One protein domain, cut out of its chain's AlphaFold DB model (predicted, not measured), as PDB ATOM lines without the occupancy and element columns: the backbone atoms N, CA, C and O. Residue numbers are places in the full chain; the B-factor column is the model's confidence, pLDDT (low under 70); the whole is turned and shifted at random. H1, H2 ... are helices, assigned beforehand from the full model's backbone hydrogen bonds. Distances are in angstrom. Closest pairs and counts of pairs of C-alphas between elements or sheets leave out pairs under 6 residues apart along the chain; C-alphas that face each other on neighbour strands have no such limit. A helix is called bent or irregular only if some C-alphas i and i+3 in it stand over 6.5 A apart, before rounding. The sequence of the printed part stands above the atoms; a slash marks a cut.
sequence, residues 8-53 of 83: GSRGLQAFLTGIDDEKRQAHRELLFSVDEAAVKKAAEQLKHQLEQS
ATOM      1  N   GLY A   8      28.951  -3.688 130.860       80.06
ATOM      2  CA  GLY A   8      28.786  -4.430 132.117       80.06
ATOM      3  C   GLY A   8      30.056  -5.119 132.627       80.06
ATOM      4  O   GLY A   8      30.099  -5.568 133.765       80.06
ATOM      5  N   SER A   9      31.104  -5.195 131.805       78.94
ATOM      6  CA  SER A   9      32.401  -5.774 132.174       78.94
ATOM      7  C   SER A   9      33.457  -4.709 132.488       78.94
ATOM      8  O   SER A   9      34.591  -5.051 132.832       78.94
ATOM      9  N   ARG A  10      33.118  -3.417 132.374       78.75
ATOM     10  CA  ARG A  10      34.035  -2.326 132.718       78.75
ATOM     11  C   ARG A  10      34.348  -2.383 134.218       78.75
ATOM     12  O   ARG A  10      33.447  -2.458 135.041       78.75
ATOM     13  N   GLY A  11      35.632  -2.383 134.570       81.75
ATOM     14  CA  GLY A  11      36.094  -2.491 135.960       81.75
ATOM     15  C   GLY A  11      36.135  -3.918 136.525       81.75
ATOM     16  O   GLY A  11      36.839  -4.149 137.504       81.75
ATOM     17  N   LEU A  12      35.492  -4.902 135.882       86.31
ATOM     18  CA  LEU A  12      35.516  -6.297 136.339       86.31
ATOM     19  C   LEU A  12      36.930  -6.893 136.296       86.31
ATOM     20  O   LEU A  12      37.320  -7.637 137.190       86.31
ATOM     21  N   GLN A  13      37.728  -6.531 135.288       83.81
ATOM     22  CA  GLN A  13      39.126  -6.953 135.204       83.81
ATOM     23  C   GLN A  13      39.935  -6.458 136.411       83.81
ATOM     24  O   GLN A  13      40.637  -7.248 137.041       83.81
ATOM     25  N   ALA A  14      39.810  -5.171 136.748       86.75
ATOM     26  CA  ALA A  14      40.492  -4.577 137.893       86.75
ATOM     27  C   ALA A  14      40.030  -5.220 139.206       86.75
ATOM     28  O   ALA A  14      40.857  -5.525 140.056       86.75
ATOM     29  N   PHE A  15      38.735  -5.516 139.330       88.75
ATOM     30  CA  PHE A  15      38.188  -6.224 140.486       88.75
ATOM     31  C   PHE A  15      38.759  -7.644 140.646       88.75
ATOM     32  O   PHE A  15      39.178  -8.012 141.738       88.75
ATOM     33  N   LEU A  16      38.813  -8.436 139.570       92.00
ATOM     34  CA  LEU A  16      39.250  -9.838 139.631       92.00
ATOM     35  C   LEU A  16      40.769 -10.007 139.753       92.00
ATOM     36  O   LEU A  16      41.234 -10.979 140.339       92.00
ATOM     37  N   THR A  17      41.543  -9.100 139.152       90.00
ATOM     38  CA  THR A  17      43.001  -9.266 138.993       90.00
ATOM     39  C   THR A  17      43.824  -8.217 139.735       90.00
ATOM     40  O   THR A  17      45.042  -8.345 139.817       90.00
ATOM     41  N   GLY A  18      43.194  -7.152 140.245       91.00
ATOM     42  CA  GLY A  18      43.888  -5.989 140.805       91.00
ATOM     43  C   GLY A  18      44.640  -5.146 139.763       91.00
ATOM     44  O   GLY A  18      45.434  -4.278 140.136       91.00
ATOM     45  N   ILE A  19      44.435  -5.414 138.468       89.50
ATOM     46  CA  ILE A  19      45.063  -4.693 137.357       89.50
ATOM     47  C   ILE A  19      44.157  -3.523 136.959       89.50
ATOM     48  O   ILE A  19      43.192  -3.689 136.210       89.50
ATOM     49  N   ASP A  20      44.476  -2.349 137.490       89.56
ATOM     50  CA  ASP A  20      43.831  -1.076 137.174       89.56
ATOM     51  C   ASP A  20      44.356  -0.453 135.863       89.56
ATOM     52  O   ASP A  20      45.238  -0.983 135.179       89.56
ATOM     53  N   ASP A  21      43.769   0.680 135.482       87.50
ATOM     54  CA  ASP A  21      44.094   1.382 134.241       87.50
ATOM     55  C   ASP A  21      45.526   1.932 134.228       87.50
ATOM     56  O   ASP A  21      46.175   1.896 133.183       87.50
ATOM     57  N   GLU A  22      46.042   2.352 135.383       90.88
ATOM     58  CA  GLU A  22      47.401   2.875 135.544       90.88
ATOM     59  C   GLU A  22      48.443   1.777 135.302       90.88
ATOM     60  O   GLU A  22      49.355   1.953 134.494       90.88
ATOM     61  N   LYS A  23      48.265   0.595 135.904       91.25
ATOM     62  CA  LYS A  23      49.132  -0.573 135.674       91.25
ATOM     63  C   LYS A  23      49.095  -1.032 134.223       91.25
ATOM     64  O   LYS A  23      50.130  -1.415 133.676       91.25
ATOM     65  N   ARG A  24      47.923  -0.984 133.575       89.62
ATOM     66  CA  ARG A  24      47.808  -1.294 132.140       89.62
ATOM     67  C   ARG A  24      48.568  -0.282 131.297       89.62
ATOM     68  O   ARG A  24      49.303  -0.692 130.406       89.62
ATOM     69  N   GLN A  25      48.419   1.010 131.576       91.25
ATOM     70  CA  GLN A  25      49.106   2.055 130.822       91.25
ATOM     71  C   GLN A  25      50.628   1.989 131.016       91.25
ATOM     72  O   GLN A  25      51.359   2.008 130.031       91.25
ATOM     73  N   ALA A  26      51.110   1.777 132.242       94.25
ATOM     74  CA  ALA A  26      52.534   1.578 132.509       94.25
ATOM     75  C   ALA A  26      53.087   0.344 131.773       94.25
ATOM     76  O   ALA A  26      54.143   0.398 131.143       94.25
ATOM     77  N   HIS A  27      52.346  -0.771 131.775       93.38
ATOM     78  CA  HIS A  27      52.730  -1.957 131.009       93.38
ATOM     79  C   HIS A  27      52.742  -1.695 129.494       93.38
ATOM     80  O   HIS A  27      53.585  -2.231 128.780       93.38
ATOM     81  N   ARG A  28      51.846  -0.833 128.997       93.56
ATOM     82  CA  ARG A  28      51.812  -0.411 127.592       93.56
ATOM     83  C   ARG A  28      53.094   0.288 127.173       93.56
ATOM     84  O   ARG A  28      53.647  -0.026 126.125       93.56
ATOM     85  N   GLU A  29      53.540   1.236 127.983       95.75
ATOM     86  CA  GLU A  29      54.743   2.024 127.721       95.75
ATOM     87  C   GLU A  29      55.989   1.135 127.714       95.75
ATOM     88  O   GLU A  29      56.842   1.287 126.843       95.75
ATOM     89  N   LEU A  30      56.038   0.134 128.601       94.19
ATOM     90  CA  LEU A  30      57.077  -0.897 128.588       94.19
ATOM     91  C   LEU A  30      57.049  -1.750 127.315       94.19
ATOM     92  O   LEU A  30      58.104  -2.065 126.782       94.19
ATOM     93  N   LEU A  31      55.867  -2.127 126.817       94.25
ATOM     94  CA  LEU A  31      55.750  -2.894 125.570       94.25
ATOM     95  C   LEU A  31      56.184  -2.077 124.347       94.25
ATOM     96  O   LEU A  31      56.780  -2.631 123.428       94.25
ATOM     97  N   PHE A  32      55.905  -0.772 124.331       94.44
ATOM     98  CA  PHE A  32      56.323   0.106 123.237       94.44
ATOM     99  C   PHE A  32      57.823   0.407 123.230       94.44
ATOM    100  O   PHE A  32      58.357   0.731 122.172       94.44
ATOM    101  N   SER A  33      58.506   0.299 124.371       93.81
ATOM    102  CA  SER A  33      59.949   0.543 124.470       93.81
ATOM    103  C   SER A  33      60.812  -0.693 124.202       93.81
ATOM    104  O   SER A  33      62.038  -0.593 124.243       93.81
ATOM    105  N   VAL A  34      60.203  -1.851 123.919       96.38
ATOM    106  CA  VAL A  34      60.931  -3.094 123.629       96.38
ATOM    107  C   VAL A  34      61.731  -2.959 122.334       96.38
ATOM    108  O   VAL A  34      61.177  -2.695 121.268       96.38
ATOM    109  N   ASP A  35      63.033  -3.226 122.426       96.62
ATOM    110  CA  ASP A  35      63.956  -3.290 121.298       96.62
ATOM    111  C   ASP A  35      64.482  -4.719 121.057       96.62
ATOM    112  O   ASP A  35      64.184  -5.671 121.787       96.62
ATOM    113  N   GLU A  36      65.282  -4.888 120.001       97.00
ATOM    114  CA  GLU A  36      65.856  -6.186 119.629       97.00
ATOM    115  C   GLU A  36      66.713  -6.793 120.756       97.00
ATOM    116  O   GLU A  36      66.679  -8.005 120.996       97.00
ATOM    117  N   ALA A  37      67.473  -5.955 121.465       97.38
ATOM    118  CA  ALA A  37      68.349  -6.394 122.544       97.38
ATOM    119  C   ALA A  37      67.544  -6.931 123.736       97.38
ATOM    120  O   ALA A  37      67.888  -7.976 124.295       97.38
ATOM    121  N   ALA A  38      66.444  -6.266 124.092       95.88
ATOM    122  CA  ALA A  38      65.537  -6.699 125.143       95.88
ATOM    123  C   ALA A  38      64.891  -8.053 124.818       95.88
ATOM    124  O   ALA A  38      64.838  -8.926 125.688       95.88
ATOM    125  N   VAL A  39      64.473  -8.275 123.565       97.31
ATOM    126  CA  VAL A  39      63.915  -9.568 123.123       97.31
ATOM    127  C   VAL A  39      64.954 -10.685 123.236       97.31
ATOM    128  O   VAL A  39      64.657 -11.743 123.794       97.31
ATOM    129  N   LYS A  40      66.185 -10.454 122.759       97.88
ATOM    130  CA  LYS A  40      67.283 -11.434 122.857       97.88
ATOM    131  C   LYS A  40      67.578 -11.799 124.308       97.88
ATOM    132  O   LYS A  40      67.615 -12.979 124.652       97.88
ATOM    133  N   LYS A  41      67.692 -10.790 125.171       96.94
ATOM    134  CA  LYS A  41      67.924 -10.981 126.604       96.94
ATOM    135  C   LYS A  41      66.807 -11.796 127.261       96.94
ATOM    136  O   LYS A  41      67.095 -12.702 128.040       96.94
ATOM    137  N   ALA A  42      65.544 -11.512 126.941       95.69
ATOM    138  CA  ALA A  42      64.410 -12.266 127.473       95.69
ATOM    139  C   ALA A  42      64.434 -13.738 127.024       95.69
ATOM    140  O   ALA A  42      64.168 -14.632 127.827       95.69
ATOM    141  N   ALA A  43      64.804 -14.007 125.768       95.88
ATOM    142  CA  ALA A  43      64.935 -15.367 125.247       95.88
ATOM    143  C   ALA A  43      66.055 -16.157 125.946       95.88
ATOM    144  O   ALA A  43      65.859 -17.318 126.307       95.88
ATOM    145  N   GLU A  44      67.210 -15.531 126.181       96.56
ATOM    146  CA  GLU A  44      68.323 -16.141 126.919       96.56
ATOM    147  C   GLU A  44      67.944 -16.444 128.372       96.56
ATOM    148  O   GLU A  44      68.201 -17.546 128.862       96.56
ATOM    149  N   GLN A  45      67.278 -15.502 129.046       94.75
ATOM    150  CA  GLN A  45      66.782 -15.694 130.409       94.75
ATOM    151  C   GLN A  45      65.781 -16.848 130.490       94.75
ATOM    152  O   GLN A  45      65.905 -17.703 131.367       94.75
ATOM    153  N   LEU A  46      64.827 -16.908 129.555       92.19
ATOM    154  CA  LEU A  46      63.855 -17.994 129.493       92.19
ATOM    155  C   LEU A  46      64.548 -19.338 129.255       92.19
ATOM    156  O   LEU A  46      64.267 -20.299 129.962       92.19
ATOM    157  N   LYS A  47      65.487 -19.409 128.305       91.62
ATOM    158  CA  LYS A  47      66.262 -20.628 128.043       91.62
ATOM    159  C   LYS A  47      66.972 -21.112 129.310       91.62
ATOM    160  O   LYS A  47      66.848 -22.282 129.655       91.62
ATOM    161  N   HIS A  48      67.647 -20.214 130.022       90.56
ATOM    162  CA  HIS A  48      68.355 -20.555 131.253       90.56
ATOM    163  C   HIS A  48      67.413 -21.085 132.344       90.56
ATOM    164  O   HIS A  48      67.702 -22.094 132.986       90.56
ATOM    165  N   GLN A  49      66.249 -20.453 132.516       88.62
ATOM    166  CA  GLN A  49      65.224 -20.918 133.455       88.62
ATOM    167  C   GLN A  49      64.679 -22.299 133.076       88.62
ATOM    168  O   GLN A  49      64.460 -23.133 133.952       88.62
ATOM    169  N   LEU A  50      64.473 -22.561 131.784       86.88
ATOM    170  CA  LEU A  50      64.000 -23.856 131.291       86.88
ATOM    171  C   LEU A  50      65.045 -24.964 131.468       86.88
ATOM    172  O   LEU A  50      64.666 -26.101 131.727       86.88
ATOM    173  N   GLU A  51      66.335 -24.648 131.349       87.25
ATOM    174  CA  GLU A  51      67.433 -25.594 131.598       87.25
ATOM    175  C   GLU A  51      67.556 -25.969 133.083       87.25
ATOM    176  O   GLU A  51      67.946 -27.088 133.407       87.25
ATOM    177  N   GLN A  52      67.212 -25.046 133.986       83.12
ATOM    178  CA  GLN A  52      67.268 -25.254 135.438       83.12
ATOM    179  C   GLN A  52      65.965 -25.801 136.034       83.12
ATOM    180  O   GLN A  52      65.972 -26.358 137.132       83.12
ATOM    181  N   SER A  53      64.838 -25.627 135.343       77.81
ATOM    182  CA  SER A  53      63.539 -26.081 135.827       77.81
ATOM    183  C   SER A  53      63.359 -27.581 135.608       77.81
ATOM    184  O   SER A  53      63.404 -28.080 134.488       77.81
TER     185      SER A  53
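AT A GLANCE: This is residues 8 to 53 of the 83 residues of an uncharacterized protein of Mesocestoides corti (UniProt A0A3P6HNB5). Three helices are strung out one after another in a flat, open U with unequal arms: the long helix H3 makes one arm, H2 makes the base, and the short H1 with residues 18 to 20 makes the other, shorter arm. No helix packs on another, the space inside the U is empty, and residues 25 to 53 stand free. The printed part has 46 residues, with three named helices in the order H1, H2, H3 and no named strand; the class is all helix. The whole is extended, with a radius of gyration of the C-alphas of 15.5 A, and spans 43 by 27 by 13 A.

HOW THE PARTS SIT: Begin with the longest helix, H3, residues 36 to 52; it touches no helix. Step back along the chain to H2, residues 21 to 32: it is apart from H3, with no C-alpha of the one within 8 A of the other, although a tight link of 3 residues joins them. Before it comes H1, residues 12 to 17, tied to H2 by another tight link of 3 residues. H1 and H2 are close but not clearly touching, with 1 pair of C-alphas within 8 A; their closest C-alphas, those of Ala 14 and Asp 21, are 7.9 A apart. The lines of H1 and H2 are about perpendicular at 71 degrees, only just past a steep tilt, and their centres are 16.3 A apart. H1 and H3 are apart. Look along the backbones of H1, H2 and H3: every O i to N i+4 pair inside them is within hydrogen-bond range.

IN THESE COORDINATES: Find C-alpha 36, of Glu 36, at (65.856, -6.186, 119.629); from there H3 runs through 17 residues to C-alpha 52 at (67.268, -25.254, 135.438), 24.8 A from first to last C-alpha. H2 has 12 residues, from Asp 21 to Phe 32, and is 16.5 A long. For H1, look at C-alpha 12, of Leu 12, at (35.516, -6.297, 136.339); its 6 residues end at Thr 17, 8.5 A away from C-alpha to C-alpha. None of the three helices is bent or irregular.

THE WHOLE: The two C-alphas farthest apart are those of Gly 8 and Glu 51, at 44.1 A, and the first and last printed C-alphas, of Gly 8 and Ser 53, are 41.1 A apart. The printed part runs from residue 8 to residue 53 of a full chain of 83 residues and has no cut. Neither link between helices is long. The mean pLDDT of the printed part is 90.8, and no printed residue is under 70.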